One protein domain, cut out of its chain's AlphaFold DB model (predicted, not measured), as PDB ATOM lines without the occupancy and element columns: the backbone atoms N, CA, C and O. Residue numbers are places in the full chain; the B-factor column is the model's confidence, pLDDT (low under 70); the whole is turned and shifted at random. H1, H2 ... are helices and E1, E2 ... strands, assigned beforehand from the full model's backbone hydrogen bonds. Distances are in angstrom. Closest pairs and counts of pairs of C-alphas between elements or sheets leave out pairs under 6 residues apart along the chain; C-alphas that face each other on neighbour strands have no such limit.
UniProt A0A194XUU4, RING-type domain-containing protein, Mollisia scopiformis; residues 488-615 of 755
ATOM      1  N   LYS A 488     -21.723 -19.412  25.120       82.44
ATOM      2  CA  LYS A 488     -20.611 -20.287  25.492       82.44
ATOM      3  C   LYS A 488     -20.609 -20.616  26.984       82.44
ATOM      4  O   LYS A 488     -20.418 -21.775  27.359       82.44
ATOM      5  N   GLN A 489     -20.795 -19.598  27.830       87.19
ATOM      6  CA  GLN A 489     -20.748 -19.722  29.291       87.19
ATOM      7  C   GLN A 489     -21.469 -18.553  29.984       87.19
ATOM      8  O   GLN A 489     -21.404 -17.424  29.495       87.19
ATOM      9  N   LEU A 490     -22.114 -18.817  31.125       90.75
ATOM     10  CA  LEU A 490     -22.661 -17.786  32.015       90.75
ATOM     11  C   LEU A 490     -21.739 -17.544  33.207       90.75
ATOM     12  O   LEU A 490     -21.054 -18.460  33.678       90.75
ATOM     13  N   TYR A 491     -21.778 -16.323  33.721       91.25
ATOM     14  CA  TYR A 491     -20.963 -15.846  34.824       91.25
ATOM     15  C   TYR A 491     -21.800 -15.037  35.810       91.25
ATOM     16  O   TYR A 491     -22.811 -14.454  35.433       91.25
ATOM     17  N   VAL A 492     -21.366 -14.977  37.064       91.44
ATOM     18  CA  VAL A 492     -21.915 -14.068  38.077       91.44
ATOM     19  C   VAL A 492     -20.772 -13.383  38.809       91.44
ATOM     20  O   VAL A 492     -19.832 -14.042  39.262       91.44
ATOM     21  N   MET A 493     -20.850 -12.062  38.924       88.81
ATOM     22  CA  MET A 493     -19.859 -11.250  39.619       88.81
ATOM     23  C   MET A 493     -20.225 -11.238  41.099       88.81
ATOM     24  O   MET A 493     -21.294 -10.786  41.495       88.81
ATOM     25  N   CYS A 494     -19.360 -11.806  41.924       90.06
ATOM     26  CA  CYS A 494     -19.498 -11.782  43.366       90.06
ATOM     27  C   CYS A 494     -18.867 -10.488  43.875       90.06
ATOM     28  O   CYS A 494     -17.700 -10.229  43.574       90.06
ATOM     29  N   ASP A 495     -19.609  -9.707  44.664       89.75
ATOM     30  CA  ASP A 495     -19.047  -8.539  45.341       89.75
ATOM     31  C   ASP A 495     -17.956  -8.985  46.322       89.75
ATOM     32  O   ASP A 495     -18.241  -9.468  47.419       89.75
ATOM     33  N   THR A 496     -16.698  -8.843  45.913       91.12
ATOM     34  CA  THR A 496     -15.505  -9.135  46.712       91.12
ATOM     35  C   THR A 496     -14.810  -7.860  47.186       91.12
ATOM     36  O   THR A 496     -13.634  -7.890  47.564       91.12
ATOM     37  N   SER A 497     -15.516  -6.726  47.162       89.25
ATOM     38  CA  SER A 497     -15.033  -5.471  47.730       89.25
ATOM     39  C   SER A 497     -14.844  -5.585  49.246       89.25
ATOM     40  O   SER A 497     -15.353  -6.498  49.897       89.25
ATOM     41  N   ALA A 498     -14.147  -4.618  49.847       87.44
ATOM     42  CA  ALA A 498     -13.952  -4.583  51.298       87.44
ATOM     43  C   ALA A 498     -15.271  -4.491  52.095       87.44
ATOM     44  O   ALA A 498     -15.294  -4.850  53.270       87.44
ATOM     45  N   LYS A 499     -16.350  -3.998  51.471       85.75
ATOM     46  CA  LYS A 499     -17.693  -3.911  52.067       85.75
ATOM     47  C   LYS A 499     -18.580  -5.117  51.725       85.75
ATOM     48  O   LYS A 499     -19.592  -5.303  52.393       85.75
ATOM     49  N   GLY A 500     -18.197  -5.899  50.716       86.94
ATOM     50  CA  GLY A 500     -18.889  -7.098  50.258       86.94
ATOM     51  C   GLY A 500     -18.414  -8.364  50.971       86.94
ATOM     52  O   GLY A 500     -18.400  -8.451  52.198       86.94
ATOM     53  N   GLN A 501     -18.027  -9.371  50.187       87.88
ATOM     54  CA  GLN A 501     -17.591 -10.696  50.640       87.88
ATOM     55  C   GLN A 501     -16.152 -10.992  50.178       87.88
ATOM     56  O   GLN A 501     -15.928 -11.808  49.275       87.88
ATOM     57  N   PRO A 502     -15.136 -10.347  50.782       89.75
ATOM     58  CA  PRO A 502     -13.738 -10.544  50.396       89.75
ATOM     59  C   PRO A 502     -13.238 -11.978  50.652       89.75
ATOM     60  O   PRO A 502     -12.267 -12.412  50.035       89.75
ATOM     61  N   ASP A 503     -13.908 -12.751  51.516       89.44
ATOM     62  CA  ASP A 503     -13.590 -14.162  51.772       89.44
ATOM     63  C   ASP A 503     -13.894 -15.083  50.577       89.44
ATOM     64  O   ASP A 503     -13.400 -16.213  50.539       89.44
ATOM     65  N   LEU A 504     -14.641 -14.610  49.571       90.56
ATOM     66  CA  LEU A 504     -14.893 -15.363  48.342       90.56
ATOM     67  C   LEU A 504     -13.702 -15.375  47.377       90.56
ATOM     68  O   LEU A 504     -13.609 -16.309  46.586       90.56
ATOM     69  N   ILE A 505     -12.773 -14.416  47.440       91.25
ATOM     70  CA  ILE A 505     -11.611 -14.340  46.529       91.25
ATOM     71  C   ILE A 505     -10.820 -15.663  46.485       91.25
ATOM     72  O   ILE A 505     -10.725 -16.262  45.410       91.25
ATOM     73  N   PRO A 506     -10.315 -16.204  47.616       91.69
ATOM     74  CA  PRO A 506      -9.562 -17.461  47.591       91.69
ATOM     75  C   PRO A 506     -10.408 -18.659  47.136       91.69
ATOM     76  O   PRO A 506      -9.879 -19.621  46.581       91.69
ATOM     77  N   LEU A 507     -11.726 -18.613  47.351       91.88
ATOM     78  CA  LEU A 507     -12.661 -19.658  46.932       91.88
ATOM     79  C   LEU A 507     -12.887 -19.644  45.415       91.88
ATOM     80  O   LEU A 507     -12.951 -20.702  44.787       91.88
ATOM     81  N   ILE A 508     -12.990 -18.453  44.828       91.88
ATOM     82  CA  ILE A 508     -13.122 -18.244  43.385       91.88
ATOM     83  C   ILE A 508     -11.829 -18.667  42.683       91.88
ATOM     84  O   ILE A 508     -11.890 -19.433  41.721       91.88
ATOM     85  N   GLU A 509     -10.656 -18.289  43.198       90.38
ATOM     86  CA  GLU A 509      -9.377 -18.723  42.616       90.38
ATOM     87  C   GLU A 509      -9.196 -20.248  42.701       90.38
ATOM     88  O   GLU A 509      -8.757 -20.879  41.736       90.38
ATOM     89  N   ALA A 510      -9.605 -20.878  43.809       89.00
ATOM     90  CA  ALA A 510      -9.588 -22.336  43.940       89.00
ATOM     91  C   ALA A 510     -10.514 -23.027  42.921       89.00
ATOM     92  O   ALA A 510     -10.152 -24.062  42.352       89.00
ATOM     93  N   PHE A 511     -11.692 -22.449  42.654       88.75
ATOM     94  CA  PHE A 511     -12.614 -22.931  41.625       88.75
ATOM     95  C   PHE A 511     -11.975 -22.884  40.226       88.75
ATOM     96  O   PHE A 511     -11.954 -23.901  39.527       88.75
ATOM     97  N   TRP A 512     -11.394 -21.743  39.843       87.25
ATOM     98  CA  TRP A 512     -10.751 -21.562  38.537       87.25
ATOM     99  C   TRP A 512      -9.492 -22.411  38.368       87.25
ATOM    100  O   TRP A 512      -9.315 -23.047  37.330       87.25
ATOM    101  N   THR A 513      -8.658 -22.502  39.403       87.44
ATOM    102  CA  THR A 513      -7.470 -23.367  39.410       87.44
ATOM    103  C   THR A 513      -7.852 -24.820  39.156       87.44
ATOM    104  O   THR A 513      -7.208 -25.508  38.359       87.44
ATOM    105  N   LYS A 514      -8.936 -25.295  39.783       83.00
ATOM    106  CA  LYS A 514      -9.439 -26.648  39.548       83.00
ATOM    107  C   LYS A 514      -9.882 -26.835  38.097       83.00
ATOM    108  O   LYS A 514      -9.472 -27.817  37.479       83.00
ATOM    109  N   LEU A 515     -10.674 -25.906  37.552       80.38
ATOM    110  CA  LEU A 515     -11.117 -25.939  36.151       80.38
ATOM    111  C   LEU A 515      -9.942 -26.017  35.174       80.38
ATOM    112  O   LEU A 515      -9.938 -26.880  34.298       80.38
ATOM    113  N   GLU A 516      -8.935 -25.164  35.340       81.38
ATOM    114  CA  GLU A 516      -7.753 -25.161  34.474       81.38
ATOM    115  C   GLU A 516      -6.928 -26.437  34.613       81.38
ATOM    116  O   GLU A 516      -6.499 -26.997  33.604       81.38
ATOM    117  N   THR A 517      -6.780 -26.953  35.835       82.75
ATOM    118  CA  THR A 517      -6.109 -28.237  36.070       82.75
ATOM    119  C   THR A 517      -6.787 -29.346  35.266       82.75
ATOM    120  O   THR A 517      -6.109 -30.064  34.534       82.75
ATOM    121  N   MET A 518      -8.119 -29.455  35.315       75.06
ATOM    122  CA  MET A 518      -8.837 -30.467  34.530       75.06
ATOM    123  C   MET A 518      -8.680 -30.228  33.027       75.06
ATOM    124  O   MET A 518      -8.319 -31.151  32.303       75.06
ATOM    125  N   LYS A 519      -8.850 -28.994  32.537       73.75
ATOM    126  CA  LYS A 519      -8.646 -28.688  31.109       73.75
ATOM    127  C   LYS A 519      -7.255 -29.092  30.618       73.75
ATOM    128  O   LYS A 519      -7.134 -29.607  29.515       73.75
ATOM    129  N   GLN A 520      -6.206 -28.874  31.410       74.75
ATOM    130  CA  GLN A 520      -4.840 -29.265  31.048       74.75
ATOM    131  C   GLN A 520      -4.665 -30.785  30.968       74.75
ATOM    132  O   GLN A 520      -4.046 -31.262  30.022       74.75
ATOM    133  N   HIS A 521      -5.251 -31.540  31.902       67.00
ATOM    134  CA  HIS A 521      -5.185 -33.007  31.894       67.00
ATOM    135  C   HIS A 521      -5.928 -33.622  30.693       67.00
ATOM    136  O   HIS A 521      -5.508 -34.657  30.183       67.00
ATOM    137  N   TYR A 522      -6.992 -32.969  30.209       62.88
ATOM    138  CA  TYR A 522      -7.873 -33.490  29.155       62.88
ATOM    139  C   TYR A 522      -7.641 -32.904  27.752       62.88
ATOM    140  O   TYR A 522      -8.308 -33.309  26.804       62.88
ATOM    141  N   LYS A 523      -6.665 -32.003  27.574       57.34
ATOM    142  CA  LYS A 523      -6.277 -31.422  26.269       57.34
ATOM    143  C   LYS A 523      -5.613 -32.413  25.289       57.34
ATOM    144  O   LYS A 523      -5.257 -32.013  24.188       57.34
ATOM    145  N   LEU A 524      -5.412 -33.675  25.676       42.78
ATOM    146  CA  LEU A 524      -4.470 -34.606  25.036       42.78
ATOM    147  C   LEU A 524      -5.020 -35.506  23.907       42.78
ATOM    148  O   LEU A 524      -4.327 -36.439  23.514       42.78
ATOM    149  N   ALA A 525      -6.191 -35.241  23.321       46.06
ATOM    150  CA  ALA A 525      -6.595 -35.937  22.093       46.06
ATOM    151  C   ALA A 525      -7.384 -35.023  21.149       46.06
ATOM    152  O   ALA A 525      -8.290 -34.315  21.579       46.06
ATOM    153  N   GLU A 526      -7.042 -35.074  19.863       46.69
ATOM    154  CA  GLU A 526      -7.537 -34.279  18.722       46.69
ATOM    155  C   GLU A 526      -9.047 -34.414  18.417       46.69
ATOM    156  O   GLU A 526      -9.511 -34.069  17.335       46.69
ATOM    157  N   THR A 527      -9.850 -34.896  19.362       49.66
ATOM    158  CA  THR A 527     -11.294 -35.064  19.214       49.66
ATOM    159  C   THR A 527     -12.002 -34.225  20.268       49.66
ATOM    160  O   THR A 527     -11.843 -34.479  21.462       49.66
ATOM    161  N   ASN A 528     -12.804 -33.249  19.826       57.94
ATOM    162  CA  ASN A 528     -13.777 -32.503  20.636       57.94
ATOM    163  C   ASN A 528     -14.825 -33.466  21.229       57.94
ATOM    164  O   ASN A 528     -15.973 -33.485  20.793       57.94
ATOM    165  N   ASN A 529     -14.429 -34.306  22.187       65.12
ATOM    166  CA  ASN A 529     -15.321 -35.240  22.857       65.12
ATOM    167  C   ASN A 529     -16.202 -34.435  23.832       65.12
ATOM    168  O   ASN A 529     -15.689 -33.943  24.845       65.12
ATOM    169  N   PRO A 530     -17.514 -34.295  23.561       61.81
ATOM    170  CA  PRO A 530     -18.403 -33.463  24.374       61.81
ATOM    171  C   PRO A 530     -18.543 -33.973  25.817       61.81
ATOM    172  O   PRO A 530     -18.866 -33.208  26.719       61.81
ATOM    173  N   SER A 531     -18.252 -35.251  26.053       66.25
ATOM    174  CA  SER A 531     -18.445 -35.936  27.335       66.25
ATOM    175  C   SER A 531     -17.161 -36.191  28.129       66.25
ATOM    176  O   SER A 531     -17.206 -36.872  29.156       66.25
ATOM    177  N   ASN A 532     -16.014 -35.655  27.692       69.12
ATOM    178  CA  ASN A 532     -14.786 -35.760  28.481       69.12
ATOM    179  C   ASN A 532     -14.932 -35.030  29.834       69.12
ATOM    180  O   ASN A 532     -15.719 -34.095  29.976       69.12
ATOM    181  N   GLU A 533     -14.165 -35.437  30.846       71.38
ATOM    182  CA  GLU A 533     -14.360 -34.936  32.215       71.38
ATOM    183  C   GLU A 533     -14.195 -33.413  32.338       71.38
ATOM    184  O   GLU A 533     -14.962 -32.782  33.065       71.38
ATOM    185  N   ALA A 534     -13.241 -32.798  31.630       69.81
ATOM    186  CA  ALA A 534     -13.071 -31.343  31.670       69.81
ATOM    187  C   ALA A 534     -14.314 -30.604  31.154       69.81
ATOM    188  O   ALA A 534     -14.760 -29.633  31.777       69.81
ATOM    189  N   ASN A 535     -14.886 -31.082  30.046       70.25
ATOM    190  CA  ASN A 535     -16.108 -30.539  29.471       70.25
ATOM    191  C   ASN A 535     -17.272 -30.750  30.438       70.25
ATOM    192  O   ASN A 535     -17.924 -29.774  30.807       70.25
ATOM    193  N   VAL A 536     -17.448 -31.968  30.961       72.12
ATOM    194  CA  VAL A 536     -18.504 -32.272  31.935       72.12
ATOM    195  C   VAL A 536     -18.396 -31.373  33.160       72.12
ATOM    196  O   VAL A 536     -19.377 -30.730  33.529       72.12
ATOM    197  N   TRP A 537     -17.214 -31.255  33.768       75.50
ATOM    198  CA  TRP A 537     -17.034 -30.481  34.991       75.50
ATOM    199  C   TRP A 537     -17.323 -28.993  34.798       75.50
ATOM    200  O   TRP A 537     -17.971 -28.377  35.648       75.50
ATOM    201  N   SER A 538     -16.888 -28.415  33.675       71.81
ATOM    202  CA  SER A 538     -17.190 -27.016  33.347       71.81
ATOM    203  C   SER A 538     -18.695 -26.752  33.218       71.81
ATOM    204  O   SER A 538     -19.144 -25.643  33.498       71.81
ATOM    205  N   LYS A 539     -19.471 -27.785  32.873       73.75
ATOM    206  CA  LYS A 539     -20.918 -27.736  32.648       73.75
ATOM    207  C   LYS A 539     -21.759 -28.170  33.851       73.75
ATOM    208  O   LYS A 539     -22.953 -27.895  33.876       73.75
ATOM    209  N   LEU A 540     -21.163 -28.773  34.888       73.06
ATOM    210  CA  LEU A 540     -21.860 -29.038  36.163       73.06
ATOM    211  C   LEU A 540     -22.319 -27.745  36.854       73.06
ATOM    212  O   LEU A 540     -23.259 -27.763  37.647       73.06
ATOM    213  N   PHE A 541     -21.639 -26.637  36.559       79.00
ATOM    214  CA  PHE A 541     -21.977 -25.303  37.026       79.00
ATOM    215  C   PHE A 541     -22.319 -24.440  35.813       79.00
ATOM    216  O   PHE A 541     -21.426 -23.913  35.153       79.00
ATOM    217  N   THR A 542     -23.611 -24.290  35.517       81.75
ATOM    218  CA  THR A 542     -24.080 -23.464  34.391       81.75
ATOM    219  C   THR A 542     -23.594 -22.017  34.508       81.75
ATOM    220  O   THR A 542     -23.301 -21.392  33.496       81.75
ATOM    221  N   ILE A 543     -23.453 -21.507  35.739       89.38
ATOM    222  CA  ILE A 543     -22.950 -20.165  36.049       89.38
ATOM    223  C   ILE A 543     -21.606 -20.276  36.784       89.38
ATOM    224  O   ILE A 543     -21.506 -20.967  37.802       89.38
ATOM    225  N   HIS A 544     -20.579 -19.577  36.291       91.19
ATOM    226  CA  HIS A 544     -19.248 -19.519  36.908       91.19
ATOM    227  C   HIS A 544     -19.061 -18.229  37.721       91.19
ATOM    228  O   HIS A 544     -19.491 -17.164  37.287       91.19
ATOM    229  N   PRO A 545     -18.420 -18.280  38.897       92.38
ATOM    230  CA  PRO A 545     -18.216 -17.093  39.713       92.38
ATOM    231  C   PRO A 545     -17.010 -16.267  39.243       92.38
ATOM    232  O   PRO A 545     -15.964 -16.816  38.885       92.38
ATOM    233  N   LEU A 546     -17.141 -14.946  39.323       90.69
ATOM    234  CA  LEU A 546     -16.083 -13.954  39.129       90.69
ATOM    235  C   LEU A 546     -15.991 -13.064  40.372       90.69
ATOM    236  O   LEU A 546     -16.981 -12.899  41.078       90.69
ATOM    237  N   ALA A 547     -14.815 -12.520  40.660       89.75
ATOM    238  CA  ALA A 547     -14.605 -11.592  41.770       89.75
ATOM    239  C   ALA A 547     -14.580 -10.152  41.236       89.75
ATOM    240  O   ALA A 547     -13.876  -9.901  40.265       89.75
ATOM    241  N   THR A 548     -15.282  -9.200  41.860       87.31
ATOM    242  CA  THR A 548     -15.233  -7.785  41.427       87.31
ATOM    243  C   THR A 548     -13.832  -7.176  41.551       87.31
ATOM    244  O   THR A 548     -13.428  -6.360  40.724       87.31
ATOM    245  N   THR A 549     -13.080  -7.570  42.583       85.00
ATOM    246  CA  THR A 549     -11.780  -6.967  42.933       85.00
ATOM    247  C   THR A 549     -10.562  -7.672  42.347       85.00
ATOM    248  O   THR A 549      -9.541  -7.018  42.150       85.00
ATOM    249  N   ASP A 550     -10.656  -8.973  42.068       81.50
ATOM    250  CA  ASP A 550      -9.562  -9.781  41.510       81.50
ATOM    251  C   ASP A 550     -10.103 -10.801  40.492       81.50
ATOM    252  O   ASP A 550     -10.122 -12.012  40.742       81.50
ATOM    253  N   PRO A 551     -10.679 -10.328  39.376       78.62
ATOM    254  CA  PRO A 551     -11.288 -11.225  38.417       78.62
ATOM    255  C   PRO A 551     -10.212 -12.018  37.638       78.62
ATOM    256  O   PRO A 551      -9.105 -11.528  37.400       78.62
ATOM    257  N   PRO A 552     -10.510 -13.256  37.197       77.25
ATOM    258  CA  PRO A 552      -9.552 -14.089  36.471       77.25
ATOM    259  C   PRO A 552      -9.047 -13.407  35.193       77.25
ATOM    260  O   PRO A 552      -9.822 -12.774  34.483       77.25
ATOM    261  N   SER A 553      -7.775 -13.585  34.830       78.12
ATOM    262  CA  SER A 553      -7.214 -12.913  33.646       78.12
ATOM    263  C   SER A 553      -7.998 -13.191  32.350       78.12
ATOM    264  O   SER A 553      -8.530 -14.286  32.144       78.12
ATOM    265  N   ALA A 554      -8.002 -12.227  31.421       73.44
ATOM    266  CA  ALA A 554      -8.642 -12.369  30.108       73.44
ATOM    267  C   ALA A 554      -8.171 -13.623  29.342       73.44
ATOM    268  O   ALA A 554      -8.948 -14.238  28.615       73.44
ATOM    269  N   ALA A 555      -6.923 -14.059  29.554       75.00
ATOM    270  CA  ALA A 555      -6.386 -15.300  28.996       75.00
ATOM    271  C   ALA A 555      -7.064 -16.558  29.572       75.00
ATOM    272  O   ALA A 555      -7.392 -17.472  28.816       75.00
ATOM    273  N   ARG A 556      -7.321 -16.599  30.888       73.56
ATOM    274  CA  ARG A 556      -8.072 -17.693  31.538       73.56
ATOM    275  C   ARG A 556      -9.534 -17.704  31.095       73.56
ATOM    276  O   ARG A 556     -10.120 -18.755  30.851       73.56
ATOM    277  N   MET A 557     -10.103 -16.515  30.947       72.38
ATOM    278  CA  MET A 557     -11.481 -16.313  30.517       72.38
ATOM    279  C   MET A 557     -11.649 -16.512  29.007       72.38
ATOM    280  O   MET A 557     -12.744 -16.814  28.560       72.38
ATOM    281  N   GLY A 558     -10.589 -16.416  28.203       70.19
ATOM    282  CA  GLY A 558     -10.625 -16.505  26.740       70.19
ATOM    283  C   GLY A 558     -11.380 -15.351  26.065       70.19
ATOM    284  O   GLY A 558     -12.032 -15.564  25.043       70.19
ATOM    285  N   GLY A 559     -11.340 -14.157  26.658       69.62
ATOM    286  CA  GLY A 559     -11.942 -12.931  26.133       69.62
ATOM    287  C   GLY A 559     -11.793 -11.767  27.116       69.62
ATOM    288  O   GLY A 559     -11.570 -11.994  28.306       69.62
ATOM    289  N   PHE A 560     -11.914 -10.538  26.615       67.31
ATOM    290  CA  PHE A 560     -11.850  -9.321  27.425       67.31
ATOM    291  C   PHE A 560     -13.230  -9.019  28.018       67.31
ATOM    292  O   PHE A 560     -14.191  -8.835  27.277       67.31
ATOM    293  N   TYR A 561     -13.312  -8.998  29.345       70.75
ATOM    294  CA  TYR A 561     -14.486  -8.572  30.119       70.75
ATOM    295  C   TYR A 561     -14.179  -7.299  30.932       70.75
ATOM    296  O   TYR A 561     -14.993  -6.869  31.737       70.75
ATOM    297  N   GLU A 562     -12.985  -6.721  30.759       63.72
ATOM    298  CA  GLU A 562     -12.620  -5.416  31.311       63.72
ATOM    299  C   GLU A 562     -13.309  -4.341  30.462       63.72
ATOM    300  O   GLU A 562     -12.763  -3.887  29.456       63.72
ATOM    301  N   GLY A 563     -14.552  -4.019  30.803       74.50
ATOM    302  CA  GLY A 563     -15.353  -3.015  30.115       74.50
ATOM    303  C   GLY A 563     -16.835  -3.146  30.439       74.50
ATOM    304  O   GLY A 563     -17.234  -3.978  31.252       74.50
ATOM    305  N   ASP A 564     -17.627  -2.339  29.749       86.06
ATOM    306  CA  ASP A 564     -19.052  -2.200  30.022       86.06
ATOM    307  C   ASP A 564     -19.886  -3.139  29.150       86.06
ATOM    308  O   ASP A 564     -19.488  -3.554  28.050       86.06
ATOM    309  N   CYS A 565     -21.105  -3.442  29.596       89.25
ATOM    310  CA  CYS A 565     -22.071  -4.094  28.734       89.25
ATOM    311  C   CYS A 565     -22.353  -3.221  27.511       89.25
ATOM    312  O   CYS A 565     -22.904  -2.139  27.621       89.25
ATOM    313  N   CYS A 566     -22.081  -3.726  26.311       87.75
ATOM    314  CA  CYS A 566     -22.314  -2.964  25.079       87.75
ATOM    315  C   CYS A 566     -23.777  -2.553  24.797       87.75
ATOM    316  O   CYS A 566     -24.006  -1.796  23.856       87.75
ATOM    317  N   ILE A 567     -24.751  -3.067  25.559       89.31
ATOM    318  CA  ILE A 567     -26.173  -2.723  25.419       89.31
ATOM    319  C   ILE A 567     -26.556  -1.618  26.411       89.31
ATOM    320  O   ILE A 567     -26.969  -0.550  25.971       89.31
ATOM    321  N   CYS A 568     -26.411  -1.845  27.724       89.94
ATOM    322  CA  CYS A 568     -26.782  -0.852  28.745       89.94
ATOM    323  C   CYS A 568     -25.654   0.119  29.129       89.94
ATOM    324  O   CYS A 568     -25.918   1.104  29.802       89.94
ATOM    325  N   GLN A 569     -24.419  -0.130  28.683       89.69
ATOM    326  CA  GLN A 569     -23.216   0.663  28.981       89.69
ATOM    327  C   GLN A 569     -22.825   0.714  30.468       89.69
ATOM    328  O   GLN A 569     -22.019   1.549  30.860       89.69
ATOM    329  N   GLU A 570     -23.355  -0.194  31.288       88.44
ATOM    330  CA  GLU A 570     -22.972  -0.354  32.697       88.44
ATOM    331  C   GLU A 570     -21.717  -1.234  32.835       88.44
ATOM    332  O   GLU A 570     -21.606  -2.263  32.152       88.44
ATOM    333  N   ASP A 571     -20.802  -0.860  33.739       86.25
ATOM    334  CA  ASP A 571     -19.622  -1.665  34.085       86.25
ATOM    335  C   ASP A 571     -20.065  -2.927  34.836       86.25
ATOM    336  O   ASP A 571     -20.796  -2.883  35.827       86.25
ATOM    337  N   TYR A 572     -19.570  -4.082  34.396       83.00
ATOM    338  CA  TYR A 572     -19.848  -5.361  35.041       83.00
ATOM    339  C   TYR A 572     -19.418  -5.424  36.512       83.00
ATOM    340  O   TYR A 572     -19.920  -6.257  37.269       83.00
ATOM    341  N   LYS A 573     -18.449  -4.601  36.925       81.56
ATOM    342  CA  LYS A 573     -17.965  -4.539  38.310       81.56
ATOM    343  C   LYS A 573     -18.909  -3.783  39.235       81.56
ATOM    344  O   LYS A 573     -18.927  -4.095  40.427       81.56
ATOM    345  N   ASP A 574     -19.662  -2.835  38.691       82.31
ATOM    346  CA  ASP A 574     -20.596  -2.001  39.447       82.31
ATOM    347  C   ASP A 574     -21.932  -2.715  39.694       82.31
ATOM    348  O   ASP A 574     -22.707  -2.300  40.552       82.31
ATOM    349  N   GLU A 575     -22.149  -3.847  39.019       80.88
ATOM    350  CA  GLU A 575     -23.375  -4.642  39.068       80.88
ATOM    351  C   GLU A 575     -23.143  -6.046  39.658       80.88
ATOM    352  O   GLU A 575     -23.241  -7.069  38.962       80.88
ATOM    353  N   PRO A 576     -22.804  -6.153  40.960       82.62
ATOM    354  CA  PRO A 576     -22.649  -7.449  41.596       82.62
ATOM    355  C   PRO A 576     -23.967  -8.233  41.561       82.62
ATOM    356  O   PRO A 576     -25.059  -7.684  41.645       82.62
ATOM    357  N   ASP A 577     -23.860  -9.556  41.480       83.31
ATOM    358  CA  ASP A 577     -24.974 -10.508  41.419       83.31
ATOM    359  C   ASP A 577     -25.843 -10.529  40.150       83.31
ATOM    360  O   ASP A 577     -26.670 -11.454  40.052       83.31
ATOM    361  N   LYS A 578     -25.607  -9.636  39.173       87.19
ATOM    362  CA  LYS A 578     -26.136  -9.777  37.805       87.19
ATOM    363  C   LYS A 578     -25.456 -10.936  37.071       87.19
ATOM    364  O   LYS A 578     -24.309 -11.308  37.355       87.19
ATOM    365  N   ILE A 579     -26.182 -11.561  36.143       90.12
ATOM    366  CA  ILE A 579     -25.645 -12.650  35.313       90.12
ATOM    367  C   ILE A 579     -25.067 -12.067  34.025       90.12
ATOM    368  O   ILE A 579     -25.753 -11.397  33.255       90.12
ATOM    369  N   PHE A 580     -23.814 -12.405  33.740       89.44
ATOM    370  CA  PHE A 580     -23.135 -12.056  32.497       89.44
ATOM    371  C   PHE A 580     -23.044 -13.280  31.607       89.44
ATOM    372  O   PHE A 580     -22.888 -14.416  32.059       89.44
ATOM    373  N   MET A 581     -23.096 -13.047  30.311       90.19
ATOM    374  CA  MET A 581     -23.091 -14.080  29.303       90.19
ATOM    375  C   MET A 581     -21.929 -13.848  28.355       90.19
ATOM    376  O   MET A 581     -21.770 -12.767  27.792       90.19
ATOM    377  N   ARG A 582     -21.124 -14.891  28.159       89.25
ATOM    378  CA  ARG A 582     -20.095 -14.918  27.125       89.25
ATOM    379  C   ARG A 582     -20.640 -15.601  25.886       89.25
ATOM    380  O   ARG A 582     -21.004 -16.778  25.914       89.25
ATOM    381  N   LEU A 583     -20.615 -14.873  24.785       87.44
ATOM    382  CA  LEU A 583     -20.999 -15.350  23.465       87.44
ATOM    383  C   LEU A 583     -19.888 -16.187  22.821       87.44
ATOM    384  O   LEU A 583     -18.726 -16.138  23.231       87.44
ATOM    385  N   HIS A 584     -20.228 -16.940  21.774       83.94
ATOM    386  CA  HIS A 584     -19.269 -17.777  21.035       83.94
ATOM    387  C   HIS A 584     -18.164 -16.964  20.344       83.94
ATOM    388  O   HIS A 584     -17.020 -17.408  20.277       83.94
ATOM    389  N   CYS A 585     -18.454 -15.714  19.970       82.94
ATOM    390  CA  CYS A 585     -17.467 -14.731  19.512       82.94
ATOM    391  C   CYS A 585     -16.586 -14.150  20.643       82.94
ATOM    392  O   CYS A 585     -15.805 -13.236  20.406       82.94
ATOM    393  N   ASN A 586     -16.721 -14.652  21.875       86.25
ATOM    394  CA  ASN A 586     -16.035 -14.217  23.098       86.25
ATOM    395  C   ASN A 586     -16.352 -12.793  23.587       86.25
ATOM    396  O   ASN A 586     -15.652 -12.300  24.469       86.25
ATOM    397  N   HIS A 587     -17.412 -12.163  23.076       87.50
ATOM    398  CA  HIS A 587     -17.946 -10.930  23.657       87.50
ATOM    399  C   HIS A 587     -18.793 -11.230  24.893       87.50
ATOM    400  O   HIS A 587     -19.480 -12.255  24.945       87.50
ATOM    401  N   TYR A 588     -18.750 -10.316  25.857       90.31
ATOM    402  CA  TYR A 588     -19.534 -10.372  27.084       90.31
ATOM    403  C   TYR A 588     -20.702  -9.392  26.991       90.31
ATOM    404  O   TYR A 588     -20.616  -8.369  26.311       90.31
ATOM    405  N   VAL A 589     -21.807  -9.732  27.645       91.44
ATOM    406  CA  VAL A 589     -23.039  -8.937  27.750       91.44
ATOM    407  C   VAL A 589     -23.778  -9.334  29.025       91.44
ATOM    408  O   VAL A 589     -23.649 -10.476  29.461       91.44
ATOM    409  N   HIS A 590     -24.574  -8.441  29.617       91.38
ATOM    410  CA  HIS A 590     -25.561  -8.867  30.610       91.38
ATOM    411  C   HIS A 590     -26.544  -9.836  29.963       91.38
ATOM    412  O   HIS A 590     -26.973  -9.622  28.824       91.38
ATOM    413  N   PHE A 591     -26.880 -10.904  30.682       90.62
ATOM    414  CA  PHE A 591     -27.801 -11.921  30.200       90.62
ATOM    415  C   PHE A 591     -29.186 -11.327  29.915       90.62
ATOM    416  O   PHE A 591     -29.740 -11.577  28.853       90.62
ATOM    417  N   THR A 592     -29.716 -10.494  30.806       89.06
ATOM    418  CA  THR A 592     -31.005  -9.812  30.615       89.06
ATOM    419  C   THR A 592     -30.977  -8.881  29.408       89.06
ATOM    420  O   THR A 592     -31.808  -9.028  28.520       89.06
ATOM    421  N   CYS A 593     -29.964  -8.016  29.271       89.69
ATOM    422  CA  CYS A 593     -29.865  -7.099  28.129       89.69
ATOM    423  C   CYS A 593     -29.864  -7.819  26.772       89.69
ATOM    424  O   CYS A 593     -30.594  -7.447  25.850       89.69
ATOM    425  N   VAL A 594     -29.028  -8.851  26.625       88.44
ATOM    426  CA  VAL A 594     -28.948  -9.604  25.367       88.44
ATOM    427  C   VAL A 594     -30.185 -10.466  25.153       88.44
ATOM    428  O   VAL A 594     -30.580 -10.638  24.007       88.44
ATOM    429  N   ARG A 595     -30.830 -10.958  26.219       86.81
ATOM    430  CA  ARG A 595     -32.113 -11.654  26.110       86.81
ATOM    431  C   ARG A 595     -33.213 -10.744  25.625       86.81
ATOM    432  O   ARG A 595     -33.842 -11.107  24.649       86.81
ATOM    433  N   THR A 596     -33.373  -9.549  26.183       85.31
ATOM    434  CA  THR A 596     -34.358  -8.573  25.697       85.31
ATOM    435  C   THR A 596     -34.157  -8.272  24.212       85.31
ATOM    436  O   THR A 596     -35.113  -8.239  23.441       85.31
ATOM    437  N   MET A 597     -32.901  -8.129  23.771       85.50
ATOM    438  CA  MET A 597     -32.591  -7.977  22.349       85.50
ATOM    439  C   MET A 597     -32.936  -9.238  21.545       85.50
ATOM    440  O   MET A 597     -33.543  -9.150  20.480       85.50
ATOM    441  N   TRP A 598     -32.507 -10.407  22.018       83.19
ATOM    442  CA  TRP A 598     -32.700 -11.677  21.330       83.19
ATOM    443  C   TRP A 598     -34.132 -12.127  21.300       83.19
ATOM    444  O   TRP A 598     -34.441 -12.839  20.369       83.19
ATOM    445  N   ASP A 599     -34.960 -11.754  22.266       78.12
ATOM    446  CA  ASP A 599     -36.362 -12.130  22.412       78.12
ATOM    447  C   ASP A 599     -37.307 -11.166  21.675       78.12
ATOM    448  O   ASP A 599     -38.495 -11.454  21.551       78.12
ATOM    449  N   ASN A 600     -36.779 -10.095  21.072       74.00
ATOM    450  CA  ASN A 600     -37.539  -9.229  20.173       74.00
ATOM    451  C   ASN A 600     -38.143 -10.054  19.007       74.00
ATOM    452  O   ASN A 600     -37.396 -10.836  18.402       74.00
ATOM    453  N   PRO A 601     -39.446  -9.911  18.682       63.75
ATOM    454  CA  PRO A 601     -40.109 -10.642  17.594       63.75
ATOM    455  C   PRO A 601     -39.338 -10.635  16.264       63.75
ATOM    456  O   PRO A 601     -39.247 -11.669  15.604       63.75
ATOM    457  N   ASP A 602     -38.662  -9.528  15.948       60.72
ATOM    458  CA  ASP A 602     -37.939  -9.305  14.687       60.72
ATOM    459  C   ASP A 602     -36.572 -10.001  14.636       60.72
ATOM    460  O   ASP A 602     -35.841  -9.943  13.641       60.72
ATOM    461  N   LYS A 603     -36.156 -10.623  15.743       65.56
ATOM    462  CA  LYS A 603     -34.865 -11.298  15.883       65.56
ATOM    463  C   LYS A 603     -35.076 -12.802  15.938       65.56
ATOM    464  O   LYS A 603     -35.275 -13.385  16.995       65.56
ATOM    465  N   LEU A 604     -34.983 -13.461  14.790       62.66
ATOM    466  CA  LEU A 604     -35.089 -14.926  14.696       62.66
ATOM    467  C   LEU A 604     -33.761 -15.653  14.954       62.66
ATOM    468  O   LEU A 604     -33.696 -16.877  14.939       62.66
ATOM    469  N   THR A 605     -32.688 -14.898  15.179       70.50
ATOM    470  CA  THR A 605     -31.339 -15.423  15.398       70.50
ATOM    471  C   THR A 605     -30.773 -14.910  16.717       70.50
ATOM    472  O   THR A 605     -31.317 -13.990  17.329       70.50
ATOM    473  N   PHE A 606     -29.632 -15.470  17.124       79.12
ATOM    474  CA  PHE A 606     -28.895 -15.073  18.325       79.12
ATOM    475  C   PHE A 606     -27.593 -14.324  17.971       79.12
ATOM    476  O   PHE A 606     -26.496 -14.841  18.210       79.12
ATOM    477  N   PRO A 607     -27.658 -13.135  17.334       82.75
ATOM    478  CA  PRO A 607     -26.473 -12.379  16.963       82.75
ATOM    479  C   PRO A 607     -25.823 -11.738  18.175       82.75
ATOM    480  O   PRO A 607     -26.484 -11.273  19.103       82.75
ATOM    481  N   CYS A 608     -24.501 -11.654  18.139       87.12
ATOM    482  CA  CYS A 608     -23.775 -10.793  19.049       87.12
ATOM    483  C   CYS A 608     -24.120  -9.319  18.767       87.12
ATOM    484  O   CYS A 608     -23.975  -8.890  17.622       87.12
ATOM    485  N   PRO A 609     -24.487  -8.507  19.772       87.56
ATOM    486  CA  PRO A 609     -24.774  -7.082  19.564       87.56
ATOM    487  C   PRO A 609     -23.569  -6.281  19.039       87.56
ATOM    488  O   PRO A 609     -23.753  -5.326  18.291       87.56
ATOM    489  N   LEU A 610     -22.337  -6.686  19.381       87.00
ATOM    490  CA  LEU A 610     -21.106  -5.999  18.968       87.00
ATOM    491  C   LEU A 610     -20.675  -6.353  17.545       87.00
ATOM    492  O   LEU A 610     -20.599  -5.494  16.674       87.00
ATOM    493  N   CYS A 611     -20.366  -7.627  17.304       86.44
ATOM    494  CA  CYS A 611     -19.819  -8.061  16.015       86.44
ATOM    495  C   CYS A 611     -20.879  -8.507  15.009       86.44
ATOM    496  O   CYS A 611     -20.538  -8.771  13.862       86.44
ATOM    497  N   ARG A 612     -22.148  -8.614  15.428       82.81
ATOM    498  CA  ARG A 612     -23.278  -9.118  14.629       82.81
ATOM    499  C   ARG A 612     -23.107 -10.527  14.076       82.81
ATOM    500  O   ARG A 612     -24.028 -11.030  13.442       82.81
ATOM    501  N   THR A 613     -21.991 -11.191  14.367       74.00
ATOM    502  CA  THR A 613     -21.841 -12.622  14.154       74.00
ATOM    503  C   THR A 613     -22.958 -13.297  14.938       74.00
ATOM    504  O   THR A 613     -23.041 -13.148  16.164       74.00
ATOM    505  N   SER A 614     -23.850 -13.992  14.231       62.19
ATOM    506  CA  SER A 614     -24.690 -15.017  14.844       62.19
ATOM    507  C   SER A 614     -23.792 -15.941  15.658       62.19
ATOM    508  O   SER A 614     -22.606 -16.090  15.352       62.19
ATOM    509  N   ALA A 615     -24.311 -16.554  16.721       59.91
ATOM    510  CA  ALA A 615     -23.713 -17.798  17.186       59.91
ATOM    511  C   ALA A 615     -23.641 -18.711  15.949       59.91
ATOM    512  O   ALA A 615     -24.671 -19.229  15.534       59.91
TER     513      ALA A 615
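Overview. This is residues 488 to 615 of the 755 residues of the protein "RING-type domain-containing protein" of Mollisia scopiformis (UniProt A0A194XUU4). A small, strongly twisted sheet of four strands forms the middle of a flat domain; the long helix H1 runs past its E2 edge and folds back into H2, while H4 stands at the E3 and E4 end. Long loops, residues 558 to 578 and 599 to 615, fill out much of the rest, and residues 524 to 531 and 599 to 604 stick out. The printed part has 128 residues, with four named helices and four named strands in the order E1, H1, H2, E2, H3, E3, E4, H4; the sheet runs E2, E1, E3, E4 and is mixed. The class is mixed, helices and strands, with under half of the residues in named elements. The whole is compact, with a radius of gyration of the C-alphas of 15.7 A and spans of 45 by 43 by 21 A.

Along the chain. E1, residues 489 to 494, begins at C-alpha 489 (-20.748, -19.722, 29.291) and is 16.2 A long. H1, residues 504 to 522, is 27.3 A long. H2 is residues 533 to 540, 10.3 A, and E2 is residues 543 to 547, 13.3 A. H3 is residues 554 to 557. E3, residues 579 to 582, is 10.1 A long, and E4 is residues 588 to 590. H4, residues 591 to 598, is 10.1 A long and ends at C-alpha 598 (-32.700, -11.677, 21.330).

Arrangement. E1 is parallel to E2, with N 494 and O 546 2.8 A apart. E1, H1 with H2, and E2 form a strand-helix-strand unit, two parallel neighbour strands with helices between. E1 is antiparallel to E3, with N 491 and O 580 2.8 A apart. E3 and E4 form an antiparallel hairpin, with N 581 and O 589 2.8 A apart. H1 only grazes the sheet, with residues 504 to 512; its closest C-alphas to E2 are those of Ile 505 and Ala 547, 6.3 A. H1, with residues 515 to 522 alone, touches H2, the closest C-alphas being those of Met 518 and Ala 534, 5.2 A. This helical hairpin runs opposite ways at a tilt of 36 degrees, only just steep. H3 is near H1 and not on the sheet. H4 stands up from the sheet at a height of 8.3 A; its closest C-alphas to E3 are those of Phe 580 and Phe 591, 5.2 A. H1 and H4 are apart. In H1, H2 and H4 every O i to N i+4 pair is within hydrogen-bond range; H3 is too short for one.

Size, cuts and confidence. The C-alphas of Lys 499 and Glu 526, the two farthest apart, are 46.2 A apart. The printed part has no cut. The link from H3 to E3 is long, with 21 residues. The mean pLDDT of the printed part is 80.2; 22 residues are under 70, among them residues 521 to 532 and 601 to 604.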